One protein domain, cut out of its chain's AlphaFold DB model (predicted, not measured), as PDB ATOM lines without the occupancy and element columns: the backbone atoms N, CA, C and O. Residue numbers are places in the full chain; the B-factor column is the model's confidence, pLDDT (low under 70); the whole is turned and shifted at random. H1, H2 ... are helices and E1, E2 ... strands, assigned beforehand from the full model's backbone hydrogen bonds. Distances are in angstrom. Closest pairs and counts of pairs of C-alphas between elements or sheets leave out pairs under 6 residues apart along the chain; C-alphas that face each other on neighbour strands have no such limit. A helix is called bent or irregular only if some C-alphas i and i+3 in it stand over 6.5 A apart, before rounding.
ATOM      1  N   ILE A  14     -52.431 -49.451  -4.752       98.38
ATOM      2  CA  ILE A  14     -51.227 -49.592  -3.935       98.38
ATOM      3  C   ILE A  14     -50.109 -50.165  -4.802       98.38
ATOM      4  O   ILE A  14     -50.251 -51.203  -5.451       98.38
ATOM      5  N   GLU A  15     -48.966 -49.489  -4.791       97.56
ATOM      6  CA  GLU A  15     -47.731 -49.993  -5.377       97.56
ATOM      7  C   GLU A  15     -46.692 -50.224  -4.281       97.56
ATOM      8  O   GLU A  15     -46.293 -49.304  -3.573       97.56
ATOM      9  N   ILE A  16     -46.254 -51.472  -4.140       97.94
ATOM     10  CA  ILE A  16     -45.195 -51.871  -3.220       97.94
ATOM     11  C   ILE A  16     -43.861 -51.669  -3.927       97.94
ATOM     12  O   ILE A  16     -43.586 -52.285  -4.962       97.94
ATOM     13  N   MET A  17     -43.032 -50.788  -3.384       95.50
ATOM     14  CA  MET A  17     -41.803 -50.347  -4.033       95.50
ATOM     15  C   MET A  17     -40.725 -49.977  -3.017       95.50
ATOM     16  O   MET A  17     -40.946 -50.001  -1.807       95.50
ATOM     17  N   LYS A  18     -39.529 -49.648  -3.514       95.19
ATOM     18  CA  LYS A  18     -38.395 -49.277  -2.667       95.19
ATOM     19  C   LYS A  18     -38.446 -47.794  -2.306       95.19
ATOM     20  O   LYS A  18     -38.546 -46.951  -3.196       95.19
ATOM     21  N   VAL A  19     -38.301 -47.462  -1.028       94.06
ATOM     22  CA  VAL A  19     -38.122 -46.084  -0.553       94.06
ATOM     23  C   VAL A  19     -36.689 -45.874  -0.089       94.06
ATOM     24  O   VAL A  19     -36.118 -46.707   0.610       94.06
ATOM     25  N   TYR A  20     -36.066 -44.780  -0.522       93.06
ATOM     26  CA  TYR A  20     -34.710 -44.439  -0.097       93.06
ATOM     27  C   TYR A  20     -34.667 -44.098   1.398       93.06
ATOM     28  O   TYR A  20     -35.425 -43.242   1.851       93.06
ATOM     29  N   VAL A  21     -33.742 -44.726   2.133       93.06
ATOM     30  CA  VAL A  21     -33.519 -44.470   3.565       93.06
ATOM     31  C   VAL A  21     -32.263 -43.622   3.764       93.06
ATOM     32  O   VAL A  21     -32.334 -42.503   4.268       93.06
ATOM     33  N   ARG A  22     -31.097 -44.142   3.362       93.06
ATOM     34  CA  ARG A  22     -29.790 -43.487   3.551       93.06
ATOM     35  C   ARG A  22     -28.729 -44.060   2.608       93.06
ATOM     36  O   ARG A  22     -29.000 -44.982   1.841       93.06
ATOM     37  N   LYS A  23     -27.509 -43.525   2.681       93.75
ATOM     38  CA  LYS A  23     -26.317 -44.170   2.119       93.75
ATOM     39  C   LYS A  23     -25.563 -44.922   3.212       93.75
ATOM     40  O   LYS A  23     -25.499 -44.432   4.338       93.75
ATOM     41  N   SER A  24     -24.985 -46.064   2.865       92.69
ATOM     42  CA  SER A  24     -23.999 -46.749   3.702       92.69
ATOM     43  C   SER A  24     -22.697 -45.944   3.789       92.69
ATOM     44  O   SER A  24     -22.468 -45.001   3.022       92.69
ATOM     45  N   SER A  25     -21.786 -46.374   4.664       90.19
ATOM     46  CA  SER A  25     -20.420 -45.832   4.741       90.19
ATOM     47  C   SER A  25     -19.613 -46.004   3.445       90.19
ATOM     48  O   SER A  25     -18.731 -45.197   3.165       90.19
ATOM     49  N   SER A  26     -19.937 -47.006   2.620       92.25
ATOM     50  CA  SER A  26     -19.333 -47.226   1.296       92.25
ATOM     51  C   SER A  26     -19.978 -46.399   0.174       92.25
ATOM     52  O   SER A  26     -19.557 -46.489  -0.978       92.25
ATOM     53  N   GLY A  27     -21.003 -45.595   0.482       90.69
ATOM     54  CA  GLY A  27     -21.731 -44.775  -0.490       90.69
ATOM     55  C   GLY A  27     -22.860 -45.502  -1.232       90.69
ATOM     56  O   GLY A  27     -23.511 -44.892  -2.087       90.69
ATOM     57  N   GLU A  28     -23.126 -46.768  -0.900       92.81
ATOM     58  CA  GLU A  28     -24.225 -47.564  -1.456       92.81
ATOM     59  C   GLU A  28     -25.575 -47.016  -0.972       92.81
ATOM     60  O   GLU A  28     -25.738 -46.693   0.202       92.81
ATOM     61  N   LYS A  29     -26.559 -46.883  -1.870       93.38
ATOM     62  CA  LYS A  29     -27.908 -46.437  -1.493       93.38
ATOM     63  C   LYS A  29     -28.674 -47.596  -0.857       93.38
ATOM     64  O   LYS A  29     -28.761 -48.670  -1.444       93.38
ATOM     65  N   LEU A  30     -29.257 -47.345   0.308       95.19
ATOM     66  CA  LEU A  30     -30.009 -48.312   1.095       95.19
ATOM     67  C   LEU A  30     -31.497 -47.970   1.075       95.19
ATOM     68  O   LEU A  30     -31.880 -46.795   1.141       95.19
ATOM     69  N   TYR A  31     -32.322 -49.009   0.979       95.00
ATOM     70  CA  TYR A  31     -33.749 -48.884   0.715       95.00
ATOM     71  C   TYR A  31     -34.571 -49.711   1.695       95.00
ATOM     72  O   TYR A  31     -34.154 -50.796   2.093       95.00
ATOM     73  N   ASP A  32     -35.764 -49.224   2.012       96.06
ATOM     74  CA  ASP A  32     -36.829 -50.015   2.625       96.06
ATOM     75  C   ASP A  32     -37.879 -50.398   1.572       96.06
ATOM     76  O   ASP A  32     -37.903 -49.814   0.486       96.06
ATOM     77  N   ILE A  33     -38.723 -51.389   1.858       96.44
ATOM     78  CA  ILE A  33     -39.818 -51.819   0.978       96.44
ATOM     79  C   ILE A  33     -41.133 -51.440   1.639       96.44
ATOM     80  O   ILE A  33     -41.452 -51.940   2.712       96.44
ATOM     81  N   VAL A  34     -41.900 -50.579   0.976       96.62
ATOM     82  CA  VAL A  34     -43.103 -49.969   1.550       96.62
ATOM     83  C   VAL A  34     -44.271 -50.014   0.567       96.62
ATOM     84  O   VAL A  34     -44.048 -49.936  -0.648       96.62
ATOM     85  N   PRO A  35     -45.520 -50.121   1.053       97.88
ATOM     86  CA  PRO A  35     -46.688 -49.839   0.236       97.88
ATOM     87  C   PRO A  35     -46.845 -48.326   0.039       97.88
ATOM     88  O   PRO A  35     -46.712 -47.534   0.973       97.88
ATOM     89  N   VAL A  36     -47.146 -47.927  -1.193       97.25
ATOM     90  CA  VAL A  36     -47.462 -46.543  -1.557       97.25
ATOM     91  C   VAL A  36     -48.871 -46.504  -2.125       97.25
ATOM     92  O   VAL A  36     -49.119 -47.068  -3.194       97.25
ATOM     93  N   LEU A  37     -49.788 -45.838  -1.425       97.88
ATOM     94  CA  LEU A  37     -51.134 -45.590  -1.927       97.88
ATOM     95  C   LEU A  37     -51.086 -44.421  -2.916       97.88
ATOM     96  O   LEU A  37     -50.715 -43.306  -2.551       97.88
ATOM     97  N   ASN A  38     -51.444 -44.695  -4.168       96.44
ATOM     98  CA  ASN A  38     -51.648 -43.681  -5.194       96.44
ATOM     99  C   ASN A  38     -53.124 -43.281  -5.136       96.44
ATOM    100  O   ASN A  38     -53.991 -44.139  -5.312       96.44
ATOM    101  N   THR A  39     -53.394 -42.016  -4.814       96.06
ATOM    102  CA  THR A  39     -54.759 -41.496  -4.665       96.06
ATOM    103  C   THR A  39     -55.402 -41.235  -6.022       96.06
ATOM    104  O   THR A  39     -54.729 -41.222  -7.055       96.06
ATOM    105  N   ARG A  40     -56.709 -40.959  -6.022       94.88
ATOM    106  CA  ARG A  40     -57.439 -40.553  -7.232       94.88
ATOM    107  C   ARG A  40     -56.887 -39.273  -7.857       94.88
ATOM    108  O   ARG A  40     -57.079 -39.058  -9.046       94.88
ATOM    109  N   GLN A  41     -56.215 -38.435  -7.071       93.38
ATOM    110  CA  GLN A  41     -55.589 -37.173  -7.474       93.38
ATOM    111  C   GLN A  41     -54.111 -37.339  -7.875       93.38
ATOM    112  O   GLN A  41     -53.446 -36.345  -8.157       93.38
ATOM    113  N   GLY A  42     -53.584 -38.571  -7.860       91.31
ATOM    114  CA  GLY A  42     -52.199 -38.877  -8.233       91.31
ATOM    115  C   GLY A  42     -51.174 -38.687  -7.111       91.31
ATOM    116  O   GLY A  42     -49.977 -38.929  -7.324       91.31
ATOM    117  N   ASP A  43     -51.616 -38.306  -5.907       91.88
ATOM    118  CA  ASP A  43     -50.747 -38.168  -4.740       91.88
ATOM    119  C   ASP A  43     -50.172 -39.523  -4.333       91.88
ATOM    120  O   ASP A  43     -50.839 -40.557  -4.399       91.88
ATOM    121  N   LYS A  44     -48.929 -39.518  -3.849       94.56
ATOM    122  CA  LYS A  44     -48.259 -40.727  -3.354       94.56
ATOM    123  C   LYS A  44     -48.181 -40.714  -1.836       94.56
ATOM    124  O   LYS A  44     -47.291 -40.076  -1.272       94.56
ATOM    125  N   LEU A  45     -49.076 -41.435  -1.171       96.56
ATOM    126  CA  LEU A  45     -49.044 -41.617   0.280       96.56
ATOM    127  C   LEU A  45     -48.154 -42.822   0.609       96.56
ATOM    128  O   LEU A  45     -48.529 -43.971   0.392       96.56
ATOM    129  N   ILE A  46     -46.938 -42.550   1.079       96.06
ATOM    130  CA  ILE A  46     -45.925 -43.559   1.396       96.06
ATOM    131  C   ILE A  46     -46.155 -44.031   2.829       96.06
ATOM    132  O   ILE A  46     -46.011 -43.241   3.763       96.06
ATOM    133  N   PHE A  47     -46.487 -45.307   3.014       96.75
ATOM    134  CA  PHE A  47     -46.669 -45.887   4.345       96.75
ATOM    135  C   PHE A  47     -45.307 -46.348   4.864       96.75
ATOM    136  O   PHE A  47     -44.870 -47.477   4.642       96.75
ATOM    137  N   SER A  48     -44.600 -45.411   5.483       92.56
ATOM    138  CA  SER A  48     -43.225 -45.581   5.938       92.56
ATOM    139  C   SER A  48     -43.170 -46.284   7.289       92.56
ATOM    140  O   SER A  48     -44.011 -46.058   8.156       92.56
ATOM    141  N   ASN A  49     -42.118 -47.069   7.498       90.62
ATOM    142  CA  ASN A  49     -41.790 -47.619   8.804       90.62
ATOM    143  C   ASN A  49     -40.850 -46.658   9.552       90.62
ATOM    144  O   ASN A  49     -39.738 -46.387   9.082       90.62
ATOM    145  N   SER A  50     -41.262 -46.157  10.721       88.06
ATOM    146  CA  SER A  50     -40.424 -45.249  11.517       88.06
ATOM    147  C   SER A  50     -39.111 -45.893  11.976       88.06
ATOM    148  O   SER A  50     -38.105 -45.197  12.136       88.06
ATOM    149  N   SER A  51     -39.068 -47.224  12.101       89.88
ATOM    150  CA  SER A  51     -37.871 -47.963  12.508       89.88
ATOM    151  C   SER A  51     -36.880 -48.220  11.367       89.88
ATOM    152  O   SER A  51     -35.781 -48.715  11.625       89.88
ATOM    153  N   ALA A  52     -37.218 -47.911  10.109       89.56
ATOM    154  CA  ALA A  52     -36.356 -48.197   8.954       89.56
ATOM    155  C   ALA A  52     -34.990 -47.494   9.051       89.56
ATOM    156  O   ALA A  52     -33.956 -48.052   8.684       89.56
ATOM    157  N   ALA A  53     -34.961 -46.282   9.611       88.75
ATOM    158  CA  ALA A  53     -33.725 -45.532   9.819       88.75
ATOM    159  C   ALA A  53     -32.779 -46.194  10.840       88.75
ATOM    160  O   ALA A  53     -31.570 -45.981  10.759       88.75
ATOM    161  N   SER A  54     -33.315 -47.003  11.756       90.81
ATOM    162  CA  SER A  54     -32.570 -47.691  12.816       90.81
ATOM    163  C   SER A  54     -32.118 -49.104  12.433       90.81
ATOM    164  O   SER A  54     -31.284 -49.671  13.133       90.81
ATOM    165  N   GLN A  55     -32.643 -49.671  11.341       93.25
ATOM    166  CA  GLN A  55     -32.199 -50.970  10.825       93.25
ATOM    167  C   GLN A  55     -30.736 -50.915  10.391       93.25
ATOM    168  O   GLN A  55     -30.245 -49.869   9.959       93.25
ATOM    169  N   SER A  56     -30.042 -52.046  10.464       94.94
ATOM    170  CA  SER A  56     -28.653 -52.164  10.029       94.94
ATOM    171  C   SER A  56     -28.505 -52.010   8.511       94.94
ATOM    172  O   SER A  56     -29.433 -52.250   7.733       94.94
ATOM    173  N   ASP A  57     -27.304 -51.635   8.061       94.31
ATOM    174  CA  ASP A  57     -27.007 -51.524   6.627       94.31
ATOM    175  C   ASP A  57     -27.195 -52.864   5.895       94.31
ATOM    176  O   ASP A  57     -27.644 -52.882   4.751       94.31
ATOM    177  N   ALA A  58     -26.898 -53.988   6.560       93.69
ATOM    178  CA  ALA A  58     -27.066 -55.326   5.998       93.69
ATOM    179  C   ALA A  58     -28.544 -55.668   5.742       93.69
ATOM    180  O   ALA A  58     -28.876 -56.186   4.674       93.69
ATOM    181  N   GLU A  59     -29.432 -55.327   6.679       94.06
ATOM    182  CA  GLU A  59     -30.878 -55.544   6.543       94.06
ATOM    183  C   GLU A  59     -31.474 -54.706   5.410       94.06
ATOM    184  O   GLU A  59     -32.198 -55.233   4.562       94.06
ATOM    185  N   LEU A  60     -31.124 -53.418   5.333       94.69
ATOM    186  CA  LEU A  60     -31.609 -52.554   4.253       94.69
ATOM    187  C   LEU A  60     -31.027 -52.946   2.893       94.69
ATOM    188  O   LEU A  60     -31.693 -52.830   1.865       94.69
ATOM    189  N   LYS A  61     -29.787 -53.438   2.859       94.19
ATOM    190  CA  LYS A  61     -29.181 -53.947   1.628       94.19
ATOM    191  C   LYS A  61     -29.886 -55.209   1.133       94.19
ATOM    192  O   LYS A  61     -30.093 -55.350  -0.074       94.19
ATOM    193  N   ALA A  62     -30.318 -56.086   2.041       94.94
ATOM    194  CA  ALA A  62     -31.053 -57.302   1.695       94.94
ATOM    195  C   ALA A  62     -32.371 -57.009   0.955       94.94
ATOM    196  O   ALA A  62     -32.781 -57.818   0.127       94.94
ATOM    197  N   ASN A  63     -32.988 -55.838   1.156       94.06
ATOM    198  CA  ASN A  63     -34.190 -55.407   0.425       94.06
ATOM    199  C   ASN A  63     -33.967 -55.214  -1.086       94.06
ATOM    200  O   ASN A  63     -34.923 -55.157  -1.863       94.06
ATOM    201  N   SER A  64     -32.713 -55.104  -1.532       91.44
ATOM    202  CA  SER A  64     -32.378 -55.071  -2.960       91.44
ATOM    203  C   SER A  64     -32.321 -56.460  -3.598       91.44
ATOM    204  O   SER A  64     -32.345 -56.551  -4.826       91.44
ATOM    205  N   VAL A  65     -32.282 -57.528  -2.796       94.31
ATOM    206  CA  VAL A  65     -32.286 -58.919  -3.263       94.31
ATOM    207  C   VAL A  65     -33.705 -59.326  -3.662       94.31
ATOM    208  O   VAL A  65     -34.666 -59.055  -2.942       94.31
ATOM    209  N   ALA A  66     -33.839 -59.992  -4.813       93.38
ATOM    210  CA  ALA A  66     -35.135 -60.347  -5.388       93.38
ATOM    211  C   ALA A  66     -35.994 -61.215  -4.453       93.38
ATOM    212  O   ALA A  66     -37.178 -60.936  -4.296       93.38
ATOM    213  N   THR A  67     -35.399 -62.212  -3.790       95.38
ATOM    214  CA  THR A  67     -36.108 -63.109  -2.861       95.38
ATOM    215  C   THR A  67     -36.686 -62.347  -1.670       95.38
ATOM    216  O   THR A  67     -37.894 -62.395  -1.450       95.38
ATOM    217  N   THR A  68     -35.865 -61.546  -0.983       95.50
ATOM    218  CA  THR A  68     -36.298 -60.692   0.135       95.50
ATOM    219  C   THR A  68     -37.403 -59.727  -0.288       95.50
ATOM    220  O   THR A  68     -38.361 -59.505   0.452       95.50
ATOM    221  N   PHE A  69     -37.285 -59.142  -1.486       96.44
ATOM    222  CA  PHE A  69     -38.304 -58.241  -2.010       96.44
ATOM    223  C   PHE A  69     -39.633 -58.964  -2.235       96.44
ATOM    224  O   PHE A  69     -40.679 -58.468  -1.815       96.44
ATOM    225  N   THR A  70     -39.610 -60.135  -2.872       96.50
ATOM    226  CA  THR A  70     -40.809 -60.947  -3.105       96.50
ATOM    227  C   THR A  70     -41.470 -61.361  -1.792       96.50
ATOM    228  O   THR A  70     -42.677 -61.194  -1.648       96.50
ATOM    229  N   GLU A  71     -40.700 -61.823  -0.809       97.44
ATOM    230  CA  GLU A  71     -41.227 -62.217   0.504       97.44
ATOM    231  C   GLU A  71     -41.901 -61.044   1.228       97.44
ATOM    232  O   GLU A  71     -43.067 -61.140   1.616       97.44
ATOM    233  N   LYS A  72     -41.209 -59.904   1.350       97.06
ATOM    234  CA  LYS A  72     -41.757 -58.716   2.024       97.06
ATOM    235  C   LYS A  72     -42.951 -58.120   1.285       97.06
ATOM    236  O   LYS A  72     -43.922 -57.722   1.920       97.06
ATOM    237  N   SER A  73     -42.907 -58.065  -0.048       97.12
ATOM    238  CA  SER A  73     -44.025 -57.531  -0.836       97.12
ATOM    239  C   SER A  73     -45.271 -58.413  -0.758       97.12
ATOM    240  O   SER A  73     -46.370 -57.875  -0.660       97.12
ATOM    241  N   ASN A  74     -45.121 -59.739  -0.715       97.69
ATOM    242  CA  ASN A  74     -46.247 -60.639  -0.470       97.69
ATOM    243  C   ASN A  74     -46.826 -60.440   0.935       97.69
ATOM    244  O   ASN A  74     -48.034 -60.274   1.060       97.69
ATOM    245  N   ALA A  75     -45.985 -60.337   1.969       97.88
ATOM    246  CA  ALA A  75     -46.453 -60.078   3.333       97.88
ATOM    247  C   ALA A  75     -47.232 -58.752   3.446       97.88
ATOM    248  O   ALA A  75     -48.311 -58.712   4.035       97.88
ATOM    249  N   ILE A  76     -46.725 -57.680   2.825       97.62
ATOM    250  CA  ILE A  76     -47.415 -56.382   2.760       97.62
ATOM    251  C   ILE A  76     -48.747 -56.514   2.013       97.62
ATOM    252  O   ILE A  76     -49.765 -55.992   2.462       97.62
ATOM    253  N   LYS A  77     -48.770 -57.216   0.875       97.81
ATOM    254  CA  LYS A  77     -50.000 -57.448   0.110       97.81
ATOM    255  C   LYS A  77     -51.038 -58.213   0.936       97.81
ATOM    256  O   LYS A  77     -52.204 -57.822   0.949       97.81
ATOM    257  N   ASP A  78     -50.630 -59.264   1.635       98.00
ATOM    258  CA  ASP A  78     -51.510 -60.082   2.474       98.00
ATOM    259  C   ASP A  78     -52.076 -59.284   3.657       98.00
ATOM    260  O   ASP A  78     -53.224 -59.476   4.053       98.00
ATOM    261  N   GLU A  79     -51.302 -58.347   4.207       97.12
ATOM    262  CA  GLU A  79     -51.772 -57.437   5.249       97.12
ATOM    263  C   GLU A  79     -52.761 -56.401   4.696       97.12
ATOM    264  O   GLU A  79     -53.887 -56.302   5.186       97.12
ATOM    265  N   LYS A  80     -52.381 -55.664   3.644       97.50
ATOM    266  CA  LYS A  80     -53.188 -54.559   3.107       97.50
ATOM    267  C   LYS A  80     -54.453 -55.032   2.389       97.50
ATOM    268  O   LYS A  80     -55.476 -54.356   2.466       97.50
ATOM    269  N   SER A  81     -54.448 -56.221   1.786       97.50
ATOM    270  CA  SER A  81     -55.638 -56.806   1.134       97.50
ATOM    271  C   SER A  81     -56.795 -57.130   2.092       97.50
ATOM    272  O   SER A  81     -57.934 -57.342   1.653       97.50
ATOM    273  N   LYS A  82     -56.543 -57.133   3.409       97.88
ATOM    274  CA  LYS A  82     -57.595 -57.233   4.433       97.88
ATOM    275  C   LYS A  82     -58.509 -56.009   4.425       97.88
ATOM    276  O   LYS A  82     -59.706 -56.167   4.641       97.88
ATOM    277  N   TYR A  83     -57.957 -54.834   4.121       98.06
ATOM    278  CA  TYR A  83     -58.649 -53.545   4.192       98.06
ATOM    279  C   TYR A  83     -58.952 -52.954   2.812       98.06
ATOM    280  O   TYR A  83     -60.012 -52.368   2.622       98.06
ATOM    281  N   TYR A  84     -58.045 -53.143   1.852       98.00
ATOM    282  CA  TYR A  84     -58.105 -52.567   0.510       98.00
ATOM    283  C   TYR A  84     -58.433 -53.637  -0.538       98.00
ATOM    284  O   TYR A  84     -57.724 -54.642  -0.640       98.00
ATOM    285  N   LYS A  85     -59.476 -53.415  -1.347       97.50
ATOM    286  CA  LYS A  85     -59.838 -54.269  -2.501       97.50
ATOM    287  C   LYS A  85     -59.398 -53.708  -3.859       97.50
ATOM    288  O   LYS A  85     -59.589 -54.377  -4.871       97.50
ATOM    289  N   LEU A  86     -58.776 -52.527  -3.877       97.31
ATOM    290  CA  LEU A  86     -58.106 -51.962  -5.054       97.31
ATOM    291  C   LEU A  86     -56.918 -52.819  -5.537       97.31
ATOM    292  O   LEU A  86     -56.473 -53.764  -4.875       97.31
ATOM    293  N   ALA A  87     -56.352 -52.462  -6.690       97.81
ATOM    294  CA  ALA A  87     -55.178 -53.138  -7.228       97.81
ATOM    295  C   ALA A  87     -53.941 -52.954  -6.325       97.81
ATOM    296  O   ALA A  87     -53.493 -51.834  -6.075       97.81
ATOM    297  N   ILE A  88     -53.333 -54.067  -5.893       97.94
ATOM    298  CA  ILE A  88     -52.056 -54.083  -5.161       97.94
ATOM    299  C   ILE A  88     -50.993 -54.749  -6.036       97.94
ATOM    300  O   ILE A  88     -51.042 -55.956  -6.285       97.94
ATOM    301  N   LYS A  89     -50.018 -53.961  -6.498       97.06
ATOM    302  CA  LYS A  89     -48.920 -54.407  -7.375       97.06
ATOM    303  C   LYS A  89     -47.563 -54.157  -6.726       97.06
ATOM    304  O   LYS A  89     -47.424 -53.237  -5.933       97.06
ATOM    305  N   ALA A  90     -46.554 -54.953  -7.068       96.31
ATOM    306  CA  ALA A  90     -45.192 -54.787  -6.559       96.31
ATOM    307  C   ALA A  90     -44.214 -54.518  -7.706       96.31
ATOM    308  O   ALA A  90     -44.302 -55.155  -8.756       96.31
ATOM    309  N   ASN A  91     -43.276 -53.588  -7.511       93.88
ATOM    310  CA  ASN A  91     -42.273 -53.242  -8.513       93.88
ATOM    311  C   ASN A  91     -40.871 -53.107  -7.884       93.88
ATOM    312  O   ASN A  91     -40.562 -52.070  -7.290       93.88
ATOM    313  N   PRO A  92     -39.987 -54.115  -8.037       90.69
ATOM    314  CA  PRO A  92     -38.658 -54.115  -7.417       90.69
ATOM    315  C   PRO A  92     -37.683 -53.098  -8.023       90.69
ATOM    316  O   PRO A  92     -36.659 -52.791  -7.400       90.69
ATOM    317  N   ASN A  93     -37.976 -52.594  -9.225       91.25
ATOM    318  CA  ASN A  93     -37.128 -51.650  -9.952       91.25
ATOM    319  C   ASN A  93     -37.518 -50.194  -9.680       91.25
ATOM    320  O   ASN A  93     -36.730 -49.284  -9.937       91.25
ATOM    321  N   LYS A  94     -38.729 -49.961  -9.162       91.19
ATOM    322  CA  LYS A  94     -39.211 -48.617  -8.867       91.19
ATOM    323  C   LYS A  94     -38.699 -48.173  -7.504       91.19
ATOM    324  O   LYS A  94     -38.798 -48.894  -6.510       91.19
ATOM    325  N   VAL A  95     -38.169 -46.957  -7.470       90.31
ATOM    326  CA  VAL A  95     -37.625 -46.330  -6.270       90.31
ATOM    327  C   VAL A  95     -38.274 -44.966  -6.097       90.31
ATOM    328  O   VAL A  95     -38.335 -44.192  -7.051       90.31
ATOM    329  N   ILE A  96     -38.718 -44.660  -4.882       87.25
ATOM    330  CA  ILE A  96     -39.186 -43.332  -4.498       87.25
ATOM    331  C   ILE A  96     -38.197 -42.721  -3.514       87.25
ATOM    332  O   ILE A  96     -37.685 -43.384  -2.609       87.25
ATOM    333  N   ASN A  97     -37.885 -41.444  -3.719       86.56
ATOM    334  CA  ASN A  97     -37.049 -40.689  -2.804       86.56
ATOM    335  C   ASN A  97     -37.824 -39.467  -2.299       86.56
ATOM    336  O   ASN A  97     -37.817 -38.435  -2.978       86.56
ATOM    337  N   PRO A  98     -38.459 -39.557  -1.117       78.06
ATOM    338  CA  PRO A  98     -39.233 -38.447  -0.568       78.06
ATOM    339  C   PRO A  98     -38.358 -37.225  -0.240       78.06
ATOM    340  O   PRO A  98     -38.873 -36.117  -0.147       78.06
ATOM    341  N   ILE A  99     -37.034 -37.391  -0.117       74.81
ATOM    342  CA  ILE A  99     -36.092 -36.298   0.173       74.81
ATOM    343  C   ILE A  99     -35.852 -35.427  -1.065       74.81
ATOM    344  O   ILE A  99     -35.697 -34.217  -0.948       74.81
ATOM    345  N   LEU A 100     -35.825 -36.031  -2.258       71.94
ATOM    346  CA  LEU A 100     -35.572 -35.304  -3.509       71.94
ATOM    347  C   LEU A 100     -36.833 -34.643  -4.087       71.94
ATOM    348  O   LEU A 100     -36.705 -33.838  -5.005       71.94
ATOM    349  N   GLN A 101     -38.024 -34.983  -3.569       66.19
ATOM    350  CA  GLN A 101     -39.321 -34.356  -3.879       66.19
ATOM    351  C   GLN A 101     -39.622 -34.183  -5.381       66.19
ATOM    352  O   GLN A 101     -40.279 -33.233  -5.792       66.19
ATOM    353  N   THR A 102     -39.156 -35.097  -6.235       65.88
ATOM    354  CA  THR A 102     -39.383 -34.997  -7.690       65.88
ATOM    355  C   THR A 102     -40.826 -35.300  -8.101       65.88
ATOM    356  O   THR A 102     -41.229 -34.958  -9.205       65.88
ATOM    357  N   THR A 103     -41.590 -35.946  -7.219       69.62
ATOM    358  CA  THR A 103     -43.022 -36.248  -7.349       69.62
ATOM    359  C   THR A 103     -43.715 -35.897  -6.037       69.62
ATOM    360  O   THR A 103     -43.125 -36.078  -4.964       69.62
ATOM    361  N   LEU A 104     -44.955 -35.398  -6.118       82.56
ATOM    362  CA  LEU A 104     -45.751 -35.055  -4.939       82.56
ATOM    363  C   LEU A 104     -46.012 -36.327  -4.125       82.56
ATOM    364  O   LEU A 104     -46.727 -37.235  -4.547       82.56
ATOM    365  N   SER A 105     -45.335 -36.424  -2.985       89.12
ATOM    366  CA  SER A 105     -45.348 -37.610  -2.141       89.12
ATOM    367  C   SER A 105     -45.311 -37.223  -0.671       89.12
ATOM    368  O   SER A 105     -44.681 -36.238  -0.283       89.12
ATOM    369  N   PHE A 106     -46.001 -38.006   0.148       91.88
ATOM    370  CA  PHE A 106     -46.177 -37.744   1.565       91.88
ATOM    371  C   PHE A 106     -45.882 -39.009   2.359       91.88
ATOM    372  O   PHE A 106     -46.590 -40.003   2.235       91.88
ATOM    373  N   SER A 107     -44.865 -38.963   3.217       92.44
ATOM    374  CA  SER A 107     -44.609 -40.044   4.170       92.44
ATOM    375  C   SER A 107     -45.608 -39.988   5.319       92.44
ATOM    376  O   SER A 107     -45.752 -38.940   5.958       92.44
ATOM    377  N   ILE A 108     -46.257 -41.112   5.595       94.94
ATOM    378  CA  ILE A 108     -47.100 -41.356   6.763       94.94
ATOM    379  C   ILE A 108     -46.448 -42.505   7.522       94.94
ATOM    380  O   ILE A 108     -46.290 -43.595   6.977       94.94
ATOM    381  N   ASN A 109     -46.004 -42.238   8.747       92.94
ATOM    382  CA  ASN A 109     -45.292 -43.237   9.532       92.94
ATOM    383  C   ASN A 109     -46.286 -44.160  10.232       92.94
ATOM    384  O   ASN A 109     -47.293 -43.685  10.755       92.94
ATOM    385  N   ASP A 110     -45.952 -45.448  10.268       93.00
ATOM    386  CA  ASP A 110     -46.615 -46.459  11.092       93.00
ATOM    387  C   ASP A 110     -48.137 -46.475  10.866       93.00
ATOM    388  O   ASP A 110     -48.947 -46.303  11.784       93.00
TER     389      ASP A 110
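Overview. This is residues 14 to 110 of the 178 residues of an uncharacterized protein of Bacteroides xylanisolvens XB1A (UniProt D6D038). A strongly twisted sheet of five strands has its three helices over one face: the long H3 on the side of E4 and E1, the short H1 and H2 over other parts of that face. No named helix covers the opposite face, and the paired strands E1 and E2 lie nearest the middle of the whole. The printed part has 97 residues, with three named helices and five named strands in the order E1 E2 E3 H1 H2 H3 E4 E5; the sheet's order is E4 E1 E2 E3 E5, mixed. The class is mixed, helices and strands, and the whole is compact, with a radius of gyration of the C-alphas of 13.0 A and spans of 40 by 28 by 23 A.

Along the chain. E1, residues 14 to 23, begins with C-alpha 14 at (-51.227, -49.592, -3.935) and is 26.2 A long. E2, residues 29 to 38, is 24.2 A long and bends by 65 degrees at residue 35. E3 is residues 44 to 48, 11.6 A. H1, residues 50 to 54, 8.3 A, is only just irregular: C-alphas 50 and 53 are 6.9 A apart. H2 is residues 57 to 62, 8.6 A. H3, residues 66 to 80, is 20.8 A long. E4, residues 87 to 96, 19.0 A, bends by 100 degrees at residue 93. E5, residues 105 to 109, 13.0 A, ends with C-alpha 109 at (-45.292, -43.237, 9.532).

Arrangement. E1, E2 and E3 form a meander, each strand the antiparallel neighbour of the one before, with hairpins E1 and E2, E2 and E3. N 19 and O 32 are 2.8 A apart; N 45 and O 37, 2.8 A. The edge strands are parallel to their neighbours: E4 to E1, with N 16 and O 89 at 2.8 A, and E5 to E3, with N 106 and O 44 at 2.8 A. H3 is on the sheet in two layers, a helix over one face, at a height of 8.5 A, slantwise to the strands, at 52 degrees to E1 on the local plane; its closest C-alphas to E1 are those of Ser 73 and Ile 16, 6.3 A. H1 and H2 are on the same face as H3. Every O i to N i+4 pair is within hydrogen-bond range in H2 and H3; in H1 0 of 1 is, and 1 of 2 O i to N i+3 pairs.

Size, cuts and confidence. The two C-alphas farthest apart, of Ser 26 and Lys 85, are 41.3 A apart. The printed part has no cut and no long link. Mean pLDDT of the printed part is 92.9; residues 101 to 103 are under 70.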